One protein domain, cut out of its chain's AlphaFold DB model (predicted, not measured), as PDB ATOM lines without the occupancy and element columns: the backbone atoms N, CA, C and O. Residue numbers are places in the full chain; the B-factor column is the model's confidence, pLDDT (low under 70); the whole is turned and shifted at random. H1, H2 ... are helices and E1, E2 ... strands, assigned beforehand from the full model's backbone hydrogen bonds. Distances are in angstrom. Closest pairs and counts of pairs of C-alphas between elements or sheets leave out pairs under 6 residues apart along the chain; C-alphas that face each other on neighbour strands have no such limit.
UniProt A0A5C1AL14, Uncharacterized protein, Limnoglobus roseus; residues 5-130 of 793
ATOM      1  N   GLU A   5      91.390  98.317  79.713       60.62
ATOM      2  CA  GLU A   5      92.026  99.574  79.290       60.62
ATOM      3  C   GLU A   5      93.089 100.126  80.263       60.62
ATOM      4  O   GLU A   5      93.886 100.982  79.884       60.62
ATOM      5  N   ASP A   6      93.163  99.628  81.502       70.56
ATOM      6  CA  ASP A   6      94.114 100.118  82.508       70.56
ATOM      7  C   ASP A   6      95.442  99.352  82.565       70.56
ATOM      8  O   ASP A   6      96.344  99.738  83.320       70.56
ATOM      9  N   LEU A   7      95.590  98.268  81.799       83.19
ATOM     10  CA  LEU A   7      96.787  97.436  81.853       83.19
ATOM     11  C   LEU A   7      97.947  98.094  81.098       83.19
ATOM     12  O   LEU A   7      97.893  98.342  79.894       83.19
ATOM     13  N   GLY A   8      99.029  98.370  81.825       92.44
ATOM     14  CA  GLY A   8     100.258  98.884  81.235       92.44
ATOM     15  C   GLY A   8     100.995  97.815  80.427       92.44
ATOM     16  O   GLY A   8     100.920  96.617  80.722       92.44
ATOM     17  N   THR A   9     101.767  98.262  79.440       94.81
ATOM     18  CA  THR A   9     102.805  97.463  78.786       94.81
ATOM     19  C   THR A   9     104.160  98.098  79.067       94.81
ATOM     20  O   THR A   9     104.322  99.319  79.014       94.81
ATOM     21  N   ILE A  10     105.150  97.276  79.406       96.56
ATOM     22  CA  ILE A  10     106.526  97.742  79.577       96.56
ATOM     23  C   ILE A  10     107.464  96.857  78.780       96.56
ATOM     24  O   ILE A  10     107.400  95.635  78.857       96.56
ATOM     25  N   THR A  11     108.332  97.477  77.994       96.75
ATOM     26  CA  THR A  11     109.381  96.795  77.245       96.75
ATOM     27  C   THR A  11     110.727  97.263  77.762       96.75
ATOM     28  O   THR A  11     111.032  98.451  77.697       96.75
ATOM     29  N   TYR A  12     111.533  96.339  78.278       97.56
ATOM     30  CA  TYR A  12     112.874  96.621  78.778       97.56
ATOM     31  C   TYR A  12     113.880  95.641  78.197       97.56
ATOM     32  O   TYR A  12     113.682  94.430  78.276       97.56
ATOM     33  N   ASN A  13     114.960  96.153  77.606       96.81
ATOM     34  CA  ASN A  13     115.998  95.330  76.982       96.81
ATOM     35  C   ASN A  13     115.414  94.297  75.984       96.81
ATOM     36  O   ASN A  13     115.811  93.138  75.963       96.81
ATOM     37  N   GLY A  14     114.392  94.679  75.211       94.62
ATOM     38  CA  GLY A  14     113.693  93.781  74.279       94.62
ATOM     39  C   GLY A  14     112.744  92.753  74.917       94.62
ATOM     40  O   GLY A  14     112.117  91.985  74.192       94.62
ATOM     41  N   ILE A  15     112.602  92.728  76.246       94.75
ATOM     42  CA  ILE A  15     111.597  91.921  76.948       94.75
ATOM     43  C   ILE A  15     110.337  92.760  77.148       94.75
ATOM     44  O   ILE A  15     110.344  93.710  77.928       94.75
ATOM     45  N   SER A  16     109.254  92.395  76.462       94.75
ATOM     46  CA  SER A  16     107.934  92.997  76.657       94.75
ATOM     47  C   SER A  16     107.158  92.236  77.730       94.75
ATOM     48  O   SER A  16     106.792  91.075  77.552       94.75
ATOM     49  N   LEU A  17     106.918  92.897  78.857       95.00
ATOM     50  CA  LEU A  17     106.066  92.424  79.936       95.00
ATOM     51  C   LEU A  17     104.642  92.949  79.695       95.00
ATOM     52  O   LEU A  17     104.416  94.161  79.630       95.00
ATOM     53  N   GLY A  18     103.695  92.024  79.535       91.06
ATOM     54  CA  GLY A  18     102.259  92.311  79.463       91.06
ATOM     55  C   GLY A  18     101.593  92.246  80.840       91.06
ATOM     56  O   GLY A  18     102.216  91.831  81.820       91.06
ATOM     57  N   TYR A  19     100.322  92.649  80.919       92.31
ATOM     58  CA  TYR A  19      99.529  92.609  82.158       92.31
ATOM     59  C   TYR A  19     100.242  93.280  83.345       92.31
ATOM     60  O   TYR A  19     100.296  92.742  84.454       92.31
ATOM     61  N   VAL A  20     100.856  94.438  83.094       94.88
ATOM     62  CA  VAL A  20     101.709  95.109  84.073       94.88
ATOM     63  C   VAL A  20     100.843  95.871  85.059       94.88
ATOM     64  O   VAL A  20     100.144  96.818  84.697       94.88
ATOM     65  N   LYS A  21     100.940  95.496  86.333       95.00
ATOM     66  CA  LYS A  21     100.429  96.281  87.450       95.00
ATOM     67  C   LYS A  21     101.575  97.074  88.064       95.00
ATOM     68  O   LYS A  21     102.476  96.495  88.672       95.00
ATOM     69  N   THR A  22     101.521  98.395  87.949       95.81
ATOM     70  CA  THR A  22     102.422  99.293  88.681       95.81
ATOM     71  C   THR A  22     102.085  99.224  90.172       95.81
ATOM     72  O   THR A  22     100.959  99.505  90.578       95.81
ATOM     73  N   VAL A  23     103.042  98.777  90.980       96.00
ATOM     74  CA  VAL A  23     102.933  98.617  92.439       96.00
ATOM     75  C   VAL A  23     103.390  99.882  93.156       96.00
ATOM     76  O   VAL A  23     102.805 100.264  94.163       96.00
ATOM     77  N   GLU A  24     104.435 100.517  92.633       96.44
ATOM     78  CA  GLU A  24     105.080 101.690  93.217       96.44
ATOM     79  C   GLU A  24     105.453 102.639  92.079       96.44
ATOM     80  O   GLU A  24     105.973 102.199  91.051       96.44
ATOM     81  N   CYS A  25     105.151 103.919  92.259       96.69
ATOM     82  CA  CYS A  25     105.600 105.008  91.407       96.69
ATOM     83  C   CYS A  25     105.979 106.147  92.350       96.69
ATOM     84  O   CYS A  25     105.096 106.766  92.941       96.69
ATOM     85  N   ASP A  26     107.277 106.340  92.546       97.44
ATOM     86  CA  ASP A  26     107.824 107.408  93.374       97.44
ATOM     87  C   ASP A  26     108.585 108.381  92.478       97.44
ATOM     88  O   ASP A  26     109.391 107.966  91.642       97.44
ATOM     89  N   GLN A  27     108.289 109.667  92.612       97.50
ATOM     90  CA  GLN A  27     108.899 110.731  91.827       97.50
ATOM     91  C   GLN A  27     109.512 111.733  92.787       97.50
ATOM     92  O   GLN A  27     108.814 112.331  93.604       97.50
ATOM     93  N   SER A  28     110.823 111.919  92.679       96.56
ATOM     94  CA  SER A  28     111.561 112.853  93.520       96.56
ATOM     95  C   SER A  28     112.468 113.737  92.663       96.56
ATOM     96  O   SER A  28     113.181 113.221  91.798       96.56
ATOM     97  N   PRO A  29     112.439 115.068  92.848       96.62
ATOM     98  CA  PRO A  29     113.422 115.945  92.232       96.62
ATOM     99  C   PRO A  29     114.782 115.731  92.906       96.62
ATOM    100  O   PRO A  29     114.891 115.738  94.132       96.62
ATOM    101  N   GLU A  30     115.820 115.541  92.101       96.25
ATOM    102  CA  GLU A  30     117.206 115.455  92.550       96.25
ATOM    103  C   GLU A  30     117.888 116.788  92.233       96.25
ATOM    104  O   GLU A  30     118.003 117.180  91.070       96.25
ATOM    105  N   PHE A  31     118.287 117.506  93.280       95.19
ATOM    106  CA  PHE A  31     118.974 118.791  93.176       95.19
ATOM    107  C   PHE A  31     120.488 118.591  93.190       95.19
ATOM    108  O   PHE A  31     120.996 117.608  93.733       95.19
ATOM    109  N   GLU A  32     121.213 119.541  92.611       95.19
ATOM    110  CA  GLU A  32     122.658 119.649  92.793       95.19
ATOM    111  C   GLU A  32     122.998 119.817  94.290       95.19
ATOM    112  O   GLU A  32     122.165 120.265  95.077       95.19
ATOM    113  N   GLU A  33     124.227 119.491  94.707       92.88
ATOM    114  CA  GLU A  33     124.698 119.654  96.097       92.88
ATOM    115  C   GLU A  33     124.507 121.081  96.653       92.88
ATOM    116  O   GLU A  33     124.377 121.266  97.862       92.88
ATOM    117  N   SER A  34     124.467 122.086  95.774       93.00
ATOM    118  CA  SER A  34     124.169 123.488  96.089       93.00
ATOM    119  C   SER A  34     122.716 123.721  96.534       93.00
ATOM    120  O   SER A  34     122.420 124.727  97.181       93.00
ATOM    121  N   GLY A  35     121.807 122.810  96.177       90.94
ATOM    122  CA  GLY A  35     120.363 122.935  96.344       90.94
ATOM    123  C   GLY A  35     119.711 123.983  95.439       90.94
ATOM    124  O   GLY A  35     118.512 124.216  95.585       90.94
ATOM    125  N   SER A  36     120.461 124.638  94.542       91.06
ATOM    126  CA  SER A  36     119.927 125.716  93.700       91.06
ATOM    127  C   SER A  36     119.236 125.199  92.446       91.06
ATOM    128  O   SER A  36     118.143 125.663  92.129       91.06
ATOM    129  N   ASP A  37     119.843 124.221  91.771       91.88
ATOM    130  CA  ASP A  37     119.374 123.733  90.476       91.88
ATOM    131  C   ASP A  37     118.894 122.282  90.578       91.88
ATOM    132  O   ASP A  37     119.573 121.410  91.127       91.88
ATOM    133  N   GLN A  38     117.699 122.015  90.045       93.31
ATOM    134  CA  GLN A  38     117.209 120.651  89.869       93.31
ATOM    135  C   GLN A  38     117.983 120.010  88.715       93.31
ATOM    136  O   GLN A  38     117.896 120.467  87.576       93.31
ATOM    137  N   LEU A  39     118.728 118.944  89.003       94.00
ATOM    138  CA  LEU A  39     119.463 118.200  87.985       94.00
ATOM    139  C   LEU A  39     118.504 117.311  87.191       94.00
ATOM    140  O   LEU A  39     118.458 117.387  85.962       94.00
ATOM    141  N   TYR A  40     117.718 116.484  87.890       95.81
ATOM    142  CA  TYR A  40     116.837 115.489  87.275       95.81
ATOM    143  C   TYR A  40     115.551 115.292  88.083       95.81
ATOM    144  O   TYR A  40     115.494 115.555  89.282       95.81
ATOM    145  N   LEU A  41     114.510 114.781  87.431       96.56
ATOM    146  CA  LEU A  41     113.379 114.129  88.079       96.56
ATOM    147  C   LEU A  41     113.650 112.619  88.106       96.56
ATOM    148  O   LEU A  41     113.657 111.954  87.064       96.56
ATOM    149  N   THR A  42     113.884 112.077  89.297       97.75
ATOM    150  CA  THR A  42     114.102 110.646  89.512       97.75
ATOM    151  C   THR A  42     112.752 109.960  89.689       97.75
ATOM    152  O   THR A  42     112.057 110.168  90.681       97.75
ATOM    153  N   THR A  43     112.374 109.138  88.709       97.94
ATOM    154  CA  THR A  43     111.153 108.327  88.711       97.94
ATOM    155  C   THR A  43     111.508 106.869  88.983       97.94
ATOM    156  O   THR A  43     112.176 106.210  88.185       97.94
ATOM    157  N   LYS A  44     111.036 106.345  90.110       98.12
ATOM    158  CA  LYS A  44     111.243 104.971  90.552       98.12
ATOM    159  C   LYS A  44     109.952 104.180  90.400       98.12
ATOM    160  O   LYS A  44     108.967 104.426  91.092       98.12
ATOM    161  N   LEU A  45     109.963 103.212  89.492       97.75
ATOM    162  CA  LEU A  45     108.807 102.381  89.175       97.75
ATOM    163  C   LEU A  45     109.036 100.955  89.662       97.75
ATOM    164  O   LEU A  45     110.116 100.395  89.472       97.75
ATOM    165  N   ARG A  46     108.015 100.337  90.254       98.19
ATOM    166  CA  ARG A  46     107.985  98.902  90.561       98.19
ATOM    167  C   ARG A  46     106.748  98.274  89.948       98.19
ATOM    168  O   ARG A  46     105.644  98.794  90.079       98.19
ATOM    169  N   PHE A  47     106.935  97.118  89.336       97.25
ATOM    170  CA  PHE A  47     105.931  96.407  88.569       97.25
ATOM    171  C   PHE A  47     105.765  94.980  89.075       97.25
ATOM    172  O   PHE A  47     106.735  94.324  89.457       97.25
ATOM    173  N   ASN A  48     104.532  94.493  88.989       96.81
ATOM    174  CA  ASN A  48     104.213  93.075  88.966       96.81
ATOM    175  C   ASN A  48     103.619  92.749  87.595       96.81
ATOM    176  O   ASN A  48     102.689  93.421  87.150       96.81
ATOM    177  N   SER A  49     104.141  91.726  86.933       96.25
ATOM    178  CA  SER A  49     103.664  91.256  85.635       96.25
ATOM    179  C   SER A  49     103.546  89.738  85.647       96.25
ATOM    180  O   SER A  49     104.317  89.048  86.319       96.25
ATOM    181  N   VAL A  50     102.565  89.224  84.911       94.38
ATOM    182  CA  VAL A  50     102.451  87.798  84.614       94.38
ATOM    183  C   VAL A  50     102.868  87.593  83.173       94.38
ATOM    184  O   VAL A  50     102.353  88.231  82.255       94.38
ATOM    185  N   LEU A  51     103.797  86.673  82.983       92.25
ATOM    186  CA  LEU A  51     104.399  86.397  81.703       92.25
ATOM    187  C   LEU A  51     104.135  84.945  81.326       92.25
ATOM    188  O   LEU A  51     104.565  84.041  82.033       92.25
ATOM    189  N   SER A  52     103.441  84.723  80.213       89.00
ATOM    190  CA  SER A  52     103.186  83.381  79.686       89.00
ATOM    191  C   SER A  52     104.196  83.017  78.600       89.00
ATOM    192  O   SER A  52     104.559  83.855  77.770       89.00
ATOM    193  N   GLN A  53     104.594  81.745  78.546       79.62
ATOM    194  CA  GLN A  53     105.509  81.180  77.551       79.62
ATOM    195  C   GLN A  53     105.071  81.457  76.101       79.62
ATOM    196  O   GLN A  53     105.921  81.600  75.229       79.62
ATOM    197  N   LYS A  54     103.762  81.599  75.838       74.81
ATOM    198  CA  LYS A  54     103.227  81.895  74.493       74.81
ATOM    199  C   LYS A  54     103.459  83.335  74.023       74.81
ATOM    200  O   LYS A  54     103.429  83.584  72.824       74.81
ATOM    201  N   VAL A  55     103.643  84.272  74.951       68.94
ATOM    202  CA  VAL A  55     103.797  85.715  74.665       68.94
ATOM    203  C   VAL A  55     105.279  86.116  74.661       68.94
ATOM    204  O   VAL A  55     105.657  87.182  74.186       68.94
ATOM    205  N   MET A  56     106.138  85.236  75.168       70.88
ATOM    206  CA  MET A  56     107.576  85.429  75.224       70.88
ATOM    207  C   MET A  56     108.247  85.173  73.871       70.88
ATOM    208  O   MET A  56     107.948  84.171  73.222       70.88
ATOM    209  N   PRO A  57     109.274  85.960  73.500       70.88
ATOM    210  CA  PRO A  57     110.282  85.504  72.556       70.88
ATOM    211  C   PRO A  57     111.130  84.425  73.251       70.88
ATOM    212  O   PRO A  57     112.230  84.685  73.744       70.88
ATOM    213  N   VAL A  58     110.580  83.217  73.384       75.12
ATOM    214  CA  VAL A  58     111.338  82.028  73.784       75.12
ATOM    215  C   VAL A  58     112.212  81.664  72.596       75.12
ATOM    216  O   VAL A  58     111.718  81.528  71.472       75.12
ATOM    217  N   LYS A  59     113.524  81.545  72.809       85.56
ATOM    218  CA  LYS A  59     114.385  81.022  71.747       85.56
ATOM    219  C   LYS A  59     113.998  79.561  71.535       85.56
ATOM    220  O   LYS A  59     113.839  78.825  72.503       85.56
ATOM    221  N   SER A  60     113.803  79.144  70.285       87.19
ATOM    222  CA  SER A  60     113.451  77.751  69.987       87.19
ATOM    223  C   SER A  60     114.462  76.802  70.646       87.19
ATOM    224  O   SER A  60     115.666  76.980  70.470       87.19
ATOM    225  N   GLY A  61     113.970  75.846  71.440       89.56
ATOM    226  CA  GLY A  61     114.794  74.888  72.186       89.56
ATOM    227  C   GLY A  61     115.223  75.316  73.597       89.56
ATOM    228  O   GLY A  61     115.857  74.520  74.276       89.56
ATOM    229  N   GLU A  62     114.879  76.522  74.057       92.25
ATOM    230  CA  GLU A  62     115.174  76.979  75.423       92.25
ATOM    231  C   GLU A  62     114.243  76.304  76.446       92.25
ATOM    232  O   GLU A  62     113.015  76.316  76.299       92.25
ATOM    233  N   THR A  63     114.816  75.715  77.496       90.19
ATOM    234  CA  THR A  63     114.049  75.126  78.603       90.19
ATOM    235  C   THR A  63     113.423  76.211  79.491       90.19
ATOM    236  O   THR A  63     113.882  77.353  79.530       90.19
ATOM    237  N   VAL A  64     112.371  75.870  80.249       87.50
ATOM    238  CA  VAL A  64     111.692  76.805  81.176       87.50
ATOM    239  C   VAL A  64     112.676  77.471  82.164       87.50
ATOM    240  O   VAL A  64     112.623  78.697  82.304       87.50
ATOM    241  N   PRO A  65     113.623  76.746  82.799       90.12
ATOM    242  CA  PRO A  65     114.617  77.364  83.680       90.12
ATOM    243  C   PRO A  65     115.615  78.272  82.948       90.12
ATOM    244  O   PRO A  65     115.973  79.330  83.467       90.12
ATOM    245  N   GLU A  66     116.054  77.899  81.742       92.25
ATOM    246  CA  GLU A  66     116.953  78.729  80.928       92.25
ATOM    247  C   GLU A  66     116.274  80.039  80.518       92.25
ATOM    248  O   GLU A  66     116.877  81.108  80.645       92.25
ATOM    249  N   ALA A  67     114.992  79.980  80.145       91.62
ATOM    250  CA  ALA A  67     114.191  81.162  79.855       91.62
ATOM    251  C   ALA A  67     114.088  82.078  81.083       91.62
ATOM    252  O   ALA A  67     114.329  83.280  80.967       91.62
ATOM    253  N   ALA A  68     113.818  81.530  82.273       92.44
ATOM    254  CA  ALA A  68     113.770  82.306  83.515       92.44
ATOM    255  C   ALA A  68     115.117  82.982  83.842       92.44
ATOM    256  O   ALA A  68     115.148  84.164  84.209       92.44
ATOM    257  N   LEU A  69     116.239  82.277  83.656       94.31
ATOM    258  CA  LEU A  69     117.587  82.830  83.833       94.31
ATOM    259  C   LEU A  69     117.883  83.938  82.819       94.31
ATOM    260  O   LEU A  69     118.383  84.998  83.199       94.31
ATOM    261  N   ARG A  70     117.523  83.742  81.547       95.06
ATOM    262  CA  ARG A  70     117.689  84.759  80.505       95.06
ATOM    263  C   ARG A  70     116.847  85.995  80.790       95.06
ATOM    264  O   ARG A  70     117.367  87.102  80.689       95.06
ATOM    265  N   ILE A  71     115.579  85.840  81.164       94.88
ATOM    266  CA  ILE A  71     114.699  86.961  81.532       94.88
ATOM    267  C   ILE A  71     115.306  87.731  82.705       94.88
ATOM    268  O   ILE A  71     115.423  88.953  82.643       94.88
ATOM    269  N   THR A  72     115.764  87.020  83.736       96.31
ATOM    270  CA  THR A  72     116.419  87.627  84.901       96.31
ATOM    271  C   THR A  72     117.671  88.402  84.488       96.31
ATOM    272  O   THR A  72     117.840  89.556  84.882       96.31
ATOM    273  N   HIS A  73     118.526  87.825  83.641       97.00
ATOM    274  CA  HIS A  73     119.717  88.495  83.114       97.00
ATOM    275  C   HIS A  73     119.366  89.756  82.306       97.00
ATOM    276  O   HIS A  73     119.965  90.814  82.487       97.00
ATOM    277  N   MET A  74     118.353  89.674  81.445       96.62
ATOM    278  CA  MET A  74     117.941  90.788  80.593       96.62
ATOM    279  C   MET A  74     117.307  91.931  81.396       96.62
ATOM    280  O   MET A  74     117.574  93.091  81.082       96.62
ATOM    281  N   LEU A  75     116.527  91.625  82.438       97.19
ATOM    282  CA  LEU A  75     115.906  92.619  83.323       97.19
ATOM    283  C   LEU A  75     116.878  93.218  84.353       97.19
ATOM    284  O   LEU A  75     116.617  94.304  84.860       97.19
ATOM    285  N   THR A  76     117.991  92.546  84.668       97.88
ATOM    286  CA  THR A  76     119.032  93.067  85.580       97.88
ATOM    287  C   THR A  76     120.102  93.901  84.877       97.88
ATOM    288  O   THR A  76     120.812  94.655  85.540       97.88
ATOM    289  N   ALA A  77     120.232  93.805  83.551       97.62
ATOM    290  CA  ALA A  77     121.216  94.576  82.800       97.62
ATOM    291  C   ALA A  77     120.861  96.079  82.810       97.62
ATOM    292  O   ALA A  77     119.797  96.437  82.301       97.62
ATOM    293  N   PRO A  78     121.716  96.973  83.340       97.81
ATOM    294  CA  PRO A  78     121.452  98.412  83.356       97.81
ATOM    295  C   PRO A  78     121.650  99.042  81.970       97.81
ATOM    296  O   PRO A  78     122.331  98.466  81.115       97.81
ATOM    297  N   ARG A  79     121.121 100.260  81.773       96.44
ATOM    298  CA  ARG A  79     121.346 101.086  80.564       96.44
ATOM    299  C   ARG A  79     120.858 100.433  79.269       96.44
ATOM    300  O   ARG A  79     121.560 100.396  78.258       96.44
ATOM    301  N   ARG A  80     119.667  99.840  79.319       97.62
ATOM    302  CA  ARG A  80     119.018  99.196  78.169       97.62
ATOM    303  C   ARG A  80     117.766  99.958  77.767       97.62
ATOM    304  O   ARG A  80     117.241 100.740  78.553       97.62
ATOM    305  N   SER A  81     117.312  99.729  76.537       97.69
ATOM    306  CA  SER A  81     116.117 100.371  75.988       97.69
ATOM    307  C   SER A  81     114.919 100.163  76.920       97.69
ATOM    308  O   SER A  81     114.642  99.014  77.284       97.69
ATOM    309  N   LEU A  82     114.210 101.231  77.278       98.06
ATOM    310  CA  LEU A  82     113.029 101.192  78.141       98.06
ATOM    311  C   LEU A  82     111.870 101.906  77.449       98.06
ATOM    312  O   LEU A  82     112.000 103.070  77.094       98.06
ATOM    313  N   ARG A  83     110.723 101.242  77.327       97.62
ATOM    314  CA  ARG A  83     109.468 101.859  76.895       97.62
ATOM    315  C   ARG A  83     108.346 101.440  77.830       97.62
ATOM    316  O   ARG A  83     108.042 100.254  77.921       97.62
ATOM    317  N   TYR A  84     107.736 102.395  78.517       97.38
ATOM    318  CA  TYR A  84     106.591 102.180  79.397       97.38
ATOM    319  C   TYR A  84     105.380 102.938  78.853       97.38
ATOM    320  O   TYR A  84     105.430 104.157  78.685       97.38
ATOM    321  N   ALA A  85     104.300 102.214  78.567       95.69
ATOM    322  CA  ALA A  85     103.057 102.760  78.037       95.69
ATOM    323  C   ALA A  85     101.850 102.243  78.828       95.69
ATOM    324  O   ALA A  85     101.845 101.116  79.329       95.69
ATOM    325  N   ARG A  86     100.805 103.065  78.924       93.44
ATOM    326  CA  ARG A  86      99.507 102.691  79.495       93.44
ATOM    327  C   ARG A  86      98.433 102.984  78.452       93.44
ATOM    328  O   ARG A  86      98.212 104.143  78.105       93.44
ATOM    329  N   GLY A  87      97.833 101.925  77.909       90.31
ATOM    330  CA  GLY A  87      97.042 102.028  76.680       90.31
ATOM    331  C   GLY A  87      97.893 102.552  75.517       90.31
ATOM    332  O   GLY A  87      99.012 102.087  75.299       90.31
ATOM    333  N   GLU A  88      97.386 103.553  74.799       92.00
ATOM    334  CA  GLU A  88      98.086 104.198  73.675       92.00
ATOM    335  C   GLU A  88      99.092 105.279  74.110       92.00
ATOM    336  O   GLU A  88      99.918 105.724  73.314       92.00
ATOM    337  N   THR A  89      99.053 105.707  75.376       93.88
ATOM    338  CA  THR A  89      99.912 106.790  75.868       93.88
ATOM    339  C   THR A  89     101.250 106.237  76.345       93.88
ATOM    340  O   THR A  89     101.320 105.465  77.306       93.88
ATOM    341  N   VAL A  90     102.333 106.653  75.687       96.31
ATOM    342  CA  VAL A  90     103.703 106.344  76.112       96.31
ATOM    343  C   VAL A  90     104.110 107.325  77.209       96.31
ATOM    344  O   VAL A  90     104.118 108.531  76.988       96.31
ATOM    345  N   LEU A  91     104.424 106.804  78.396       95.50
ATOM    346  CA  LEU A  91     104.793 107.601  79.569       95.50
ATOM    347  C   LEU A  91     106.307 107.813  79.657       95.50
ATOM    348  O   LEU A  91     106.760 108.899  79.998       95.50
ATOM    349  N   ILE A  92     107.090 106.777  79.348       96.81
ATOM    350  CA  ILE A  92     108.555 106.840  79.311       96.81
ATOM    351  C   ILE A  92     109.021 106.133  78.044       96.81
ATOM    352  O   ILE A  92     108.672 104.970  77.836       96.81
ATOM    353  N   ASP A  93     109.819 106.816  77.224       97.12
ATOM    354  CA  ASP A  93     110.444 106.239  76.034       97.12
ATOM    355  C   ASP A  93     111.936 106.576  75.995       97.12
ATOM    356  O   ASP A  93     112.329 107.732  75.859       97.12
ATOM    357  N   LEU A  94     112.767 105.553  76.160       97.06
ATOM    358  CA  LEU A  94     114.224 105.613  76.149       97.06
ATOM    359  C   LEU A  94     114.738 104.546  75.176       97.06
ATOM    360  O   LEU A  94     115.219 103.495  75.620       97.06
ATOM    361  N   PRO A  95     114.643 104.773  73.854       96.62
ATOM    362  CA  PRO A  95     115.005 103.770  72.850       96.62
ATOM    363  C   PRO A  95     116.479 103.352  72.946       96.62
ATOM    364  O   PRO A  95     116.791 102.170  72.828       96.62
ATOM    365  N   ASP A  96     117.372 104.289  73.277       95.94
ATOM    366  CA  ASP A  96     118.814 104.034  73.401       95.94
ATOM    367  C   ASP A  96     119.237 103.571  74.804       95.94
ATOM    368  O   ASP A  96     120.419 103.333  75.059       95.94
ATOM    369  N   GLY A  97     118.292 103.480  75.746       94.62
ATOM    370  CA  GLY A  97     118.589 103.158  77.141       94.62
ATOM    371  C   GLY A  97     119.468 104.193  77.841       94.62
ATOM    372  O   GLY A  97     120.157 103.853  78.801       94.62
ATOM    373  N   ARG A  98     119.478 105.439  77.357       94.81
ATOM    374  CA  ARG A  98     120.159 106.570  77.991       94.81
ATOM    375  C   ARG A  98     119.122 107.531  78.541       94.81
ATOM    376  O   ARG A  98     118.350 108.101  77.781       94.81
ATOM    377  N   ASP A  99     119.128 107.686  79.852       95.44
ATOM    378  CA  ASP A  99     118.451 108.773  80.544       95.44
ATOM    379  C   ASP A  99     119.486 109.863  80.892       95.44
ATOM    380  O   ASP A  99     120.656 109.773  80.495       95.44
ATOM    381  N   SER A 100     119.088 110.895  81.631       95.38
ATOM    382  CA  SER A 100     119.979 112.010  81.970       95.38
ATOM    383  C   SER A 100     121.122 111.627  82.924       95.38
ATOM    384  O   SER A 100     122.107 112.354  83.006       95.38
ATOM    385  N   ALA A 101     121.057 110.460  83.571       95.38
ATOM    386  CA  ALA A 101     122.113 109.895  84.410       95.38
ATOM    387  C   ALA A 101     122.759 108.639  83.796       95.38
ATOM    388  O   ALA A 101     123.303 107.784  84.503       95.38
ATOM    389  N   ASN A 102     122.780 108.569  82.460       95.00
ATOM    390  CA  ASN A 102     123.412 107.509  81.676       95.00
ATOM    391  C   ASN A 102     122.717 106.141  81.784       95.00
ATOM    392  O   ASN A 102     123.372 105.104  81.685       95.00
ATOM    393  N   GLY A 103     121.397 106.138  81.926       91.00
ATOM    394  CA  GLY A 103     120.514 105.017  81.628       91.00
ATOM    395  C   GLY A 103     119.710 104.490  82.817       91.00
ATOM    396  O   GLY A 103     120.159 104.583  83.959       91.00
ATOM    397  N   PRO A 104     118.564 103.843  82.535       97.44
ATOM    398  CA  PRO A 104     117.703 103.272  83.556       97.44
ATOM    399  C   PRO A 104     118.445 102.219  84.387       97.44
ATOM    400  O   PRO A 104     119.190 101.380  83.854       97.44
ATOM    401  N   ILE A 105     118.213 102.253  85.697       98.00
ATOM    402  CA  ILE A 105     118.844 101.370  86.679       98.00
ATOM    403  C   ILE A 105     117.793 100.373  87.181       98.00
ATOM    404  O   ILE A 105     116.895 100.751  87.938       98.00
ATOM    405  N   PRO A 106     117.862  99.093  86.777       98.00
ATOM    406  CA  PRO A 106     116.937  98.086  87.268       98.00
ATOM    407  C   PRO A 106     117.235  97.733  88.729       98.00
ATOM    408  O   PRO A 106     118.389  97.658  89.152       98.00
ATOM    409  N   PHE A 107     116.191  97.443  89.500       97.94
ATOM    410  CA  PHE A 107     116.299  96.967  90.875       97.94
ATOM    411  C   PHE A 107     115.205  95.942  91.196       97.94
ATOM    412  O   PHE A 107     114.131  95.929  90.601       97.94
ATOM    413  N   GLY A 108     115.465  95.068  92.172       95.88
ATOM    414  CA  GLY A 108     114.445  94.165  92.720       95.88
ATOM    415  C   GLY A 108     113.817  93.192  91.714       95.88
ATOM    416  O   GLY A 108     112.600  93.037  91.731       95.88
ATOM    417  N   VAL A 109     114.620  92.552  90.853       97.56
ATOM    418  CA  VAL A 109     114.151  91.487  89.947       97.56
ATOM    419  C   VAL A 109     113.880  90.206  90.742       97.56
ATOM    420  O   VAL A 109     114.757  89.701  91.438       97.56
ATOM    421  N   SER A 110     112.677  89.658  90.608       96.88
ATOM    422  CA  SER A 110     112.278  88.353  91.130       96.88
ATOM    423  C   SER A 110     111.371  87.677  90.108       96.88
ATOM    424  O   SER A 110     110.257  88.141  89.875       96.88
ATOM    425  N   VAL A 111     111.826  86.561  89.544       95.94
ATOM    426  CA  VAL A 111     111.035  85.696  88.660       95.94
ATOM    427  C   VAL A 111     110.630  84.466  89.465       95.94
ATOM    428  O   VAL A 111     111.493  83.758  89.980       95.94
ATOM    429  N   ARG A 112     109.326  84.246  89.638       94.44
ATOM    430  CA  ARG A 112     108.777  83.078  90.341       94.44
ATOM    431  C   ARG A 112     107.895  82.287  89.394       94.44
ATOM    432  O   ARG A 112     107.092  82.878  88.676       94.44
ATOM    433  N   ASP A 113     108.004  80.968  89.434       88.75
ATOM    434  CA  ASP A 113     107.091  80.099  88.698       88.75
ATOM    435  C   ASP A 113     105.681  80.240  89.290       88.75
ATOM    436  O   ASP A 113     105.489  80.123  90.503       88.75
ATOM    437  N   PHE A 114     104.703  80.552  88.441       88.50
ATOM    438  CA  PHE A 114     103.290  80.601  88.820       88.50
ATOM    439  C   PHE A 114     102.565  79.342  88.335       88.50
ATOM    440  O   PHE A 114     101.804  78.734  89.082       88.50
ATOM    441  N   THR A 115     102.851  78.924  87.102       89.81
ATOM    442  CA  THR A 115     102.450  77.633  86.525       89.81
ATOM    443  C   THR A 115     103.605  77.067  85.697       89.81
ATOM    444  O   THR A 115     104.607  77.746  85.487       89.81
ATOM    445  N   GLU A 116     103.467  75.847  85.171       85.00
ATOM    446  CA  GLU A 116     104.489  75.211  84.317       85.00
ATOM    447  C   GLU A 116     104.870  76.035  83.071       85.00
ATOM    448  O   GLU A 116     105.951  75.851  82.518       85.00
ATOM    449  N   ALA A 117     104.003  76.959  82.640       85.69
ATOM    450  CA  ALA A 117     104.189  77.780  81.442       85.69
ATOM    451  C   ALA A 117     104.033  79.291  81.696       85.69
ATOM    452  O   ALA A 117     103.914  80.062  80.736       85.69
ATOM    453  N   SER A 118     103.991  79.729  82.959       91.06
ATOM    454  CA  SER A 118     103.831  81.145  83.302       91.06
ATOM    455  C   SER A 118     104.648  81.538  84.526       91.06
ATOM    456  O   SER A 118     104.666  80.842  85.540       91.06
ATOM    457  N   TRP A 119     105.234  82.728  84.460       93.44
ATOM    458  CA  TRP A 119     106.024  83.320  85.531       93.44
ATOM    459  C   TRP A 119     105.348  84.566  86.087       93.44
ATOM    460  O   TRP A 119     104.813  85.389  85.342       93.44
ATOM    461  N   LEU A 120     105.426  84.730  87.402       95.88
ATOM    462  CA  LEU A 120     105.165  85.992  88.072       95.88
ATOM    463  C   LEU A 120     106.490  86.750  88.201       95.88
ATOM    464  O   LEU A 120     107.426  86.286  88.855       95.88
ATOM    465  N   ILE A 121     106.559  87.920  87.576       96.88
ATOM    466  CA  ILE A 121     107.740  88.781  87.558       96.88
ATOM    467  C   ILE A 121     107.459  90.014  88.408       96.88
ATOM    468  O   ILE A 121     106.579  90.813  88.090       96.88
ATOM    469  N   THR A 122     108.250  90.191  89.462       97.75
ATOM    470  CA  THR A 122     108.363  91.457  90.190       97.75
ATOM    471  C   THR A 122     109.667  92.124  89.773       97.75
ATOM    472  O   THR A 122     110.727  91.504  89.843       97.75
ATOM    473  N   TRP A 123     109.599  93.365  89.302       98.00
ATOM    474  CA  TRP A 123     110.754  94.100  88.785       98.00
ATOM    475  C   TRP A 123     110.565  95.602  88.975       98.00
ATOM    476  O   TRP A 123     109.447  96.094  88.860       98.00
ATOM    477  N   GLY A 124     111.634  96.338  89.266       98.06
ATOM    478  CA  GLY A 124     111.617  97.795  89.309       98.06
ATOM    479  C   GLY A 124     112.710  98.425  88.458       98.06
ATOM    480  O   GLY A 124     113.728  97.799  88.162       98.06
ATOM    481  N   VAL A 125     112.491  99.676  88.069       98.38
ATOM    482  CA  VAL A 125     113.434 100.489  87.302       98.38
ATOM    483  C   VAL A 125     113.419 101.925  87.812       98.38
ATOM    484  O   VAL A 125     112.360 102.489  88.084       98.38
ATOM    485  N   GLU A 126     114.603 102.490  88.000       98.31
ATOM    486  CA  GLU A 126     114.812 103.901  88.308       98.31
ATOM    487  C   GLU A 126     115.245 104.612  87.026       98.31
ATOM    488  O   GLU A 126     116.130 104.126  86.319       98.31
ATOM    489  N   VAL A 127     114.591 105.726  86.716       98.00
ATOM    490  CA  VAL A 127     114.833 106.536  85.521       98.00
ATOM    491  C   VAL A 127     115.028 107.983  85.945       98.00
ATOM    492  O   VAL A 127     114.230 108.497  86.727       98.00
ATOM    493  N   ARG A 128     116.044 108.658  85.410       97.62
ATOM    494  CA  ARG A 128     116.305 110.081  85.671       97.62
ATOM    495  C   ARG A 128     116.093 110.907  84.417       97.62
ATOM    496  O   ARG A 128     116.851 110.793  83.457       97.62
ATOM    497  N   GLN A 129     115.063 111.744  84.417       96.12
ATOM    498  CA  GLN A 129     114.732 112.609  83.286       96.12
ATOM    499  C   GLN A 129     115.056 114.057  83.646       96.12
ATOM    500  O   GLN A 129     114.573 114.573  84.647       96.12
ATOM    501  N   GLY A 130     115.877 114.727  82.844       92.31
ATOM    502  CA  GLY A 130     116.039 116.174  82.934       92.31
ATOM    503  C   GLY A 130     114.784 116.858  82.400       92.31
ATOM    504  O   GLY A 130     114.549 116.849  81.191       92.31
TER     505      GLY A 130
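What this domain is: This is residues 5 to 130 of the 793 residues of an uncharacterized protein of Limnoglobus roseus (UniProt A0A5C1AL14). One antiparallel sheet of seven strands is folded back on itself: a leaf of three long strands, E3, E7 and E6, faces a leaf of three short ones, E5, E4 and E1, which run crosswise to them, and E2 is the hinge. The single named helix, H1, packs along the long leaf, chiefly on E6 and E7, on the same face as the short leaf, and the E2-E3 hairpin reaches out to one end of the long axis. The printed part has 126 residues, with E1, E2, E3, H1, E4, E5, E6 and E7 along the chain; the sheet's order is E5, E4, E1, E2, E3, E7, E6, and the class is mostly strand. It is compact, with a radius of gyration of the C-alphas of 15.6 A, yet elongated in outline, spanning 54 by 29 by 22 A.

How they stand to each other: Start at E2, residues 15 to 31, which bends by 113 degrees at residue 19. Its residues 15 to 20 pair with E1, residues 8 to 12, where N 17 and O 10 are 2.8 A apart, within hydrogen-bond range. Its residues 21 to 31 pair with E3, residues 38 to 52, with N 28 and O 42 at 2.9 A. E1, E2 and E3 form a meander, each strand the antiparallel neighbour of the one before. Beside E3 look for E7, residues 118 to 129, with N 45 and O 125 at 2.9 A, then the edge strand E6, residues 105 to 115, with N 110 and O 122 at 2.8 A. Beside E1 look for E4, residues 82 to 86, with N 11 and O 83 at 2.8 A, then the other edge strand, E5, residues 89 to 94, with N 84 and O 92 at 2.8 A. The sheet is twisted. H1, residues 64 to 76, is on the sheet at a height of 8.1 A, over E7 and along the strands, at 7 degrees on the local plane. Its closest C-alphas to E6 are those of Thr 76 and Pro 106, 5.7 A apart. In H1 every O i to N i+4 pair is within hydrogen-bond range.

Where its parts are: Find C-alpha 8 at (100.258, 98.884, 81.235), where E1 begins; it spans 13.1 A, E4 13.7 A and E5 14.4 A. E2 spans 32.2 A, E3 41.1 A and E6 28.8 A, with a bend of 52 degrees at residue 108. H1 runs 18.4 A from C-alpha 64 at (111.692, 76.805, 81.176). E7 runs 33.3 A to C-alpha 129 at (114.732, 112.609, 83.286).

The domain as a whole: The two C-alphas farthest apart, those of Ser 36 and Gly 61, are 55.4 A apart. The printed part has no cut, and its one long link, E3 to H1, has 11 residues. The mean pLDDT of the printed part is 93.2; residues 5 and 55 are under 70.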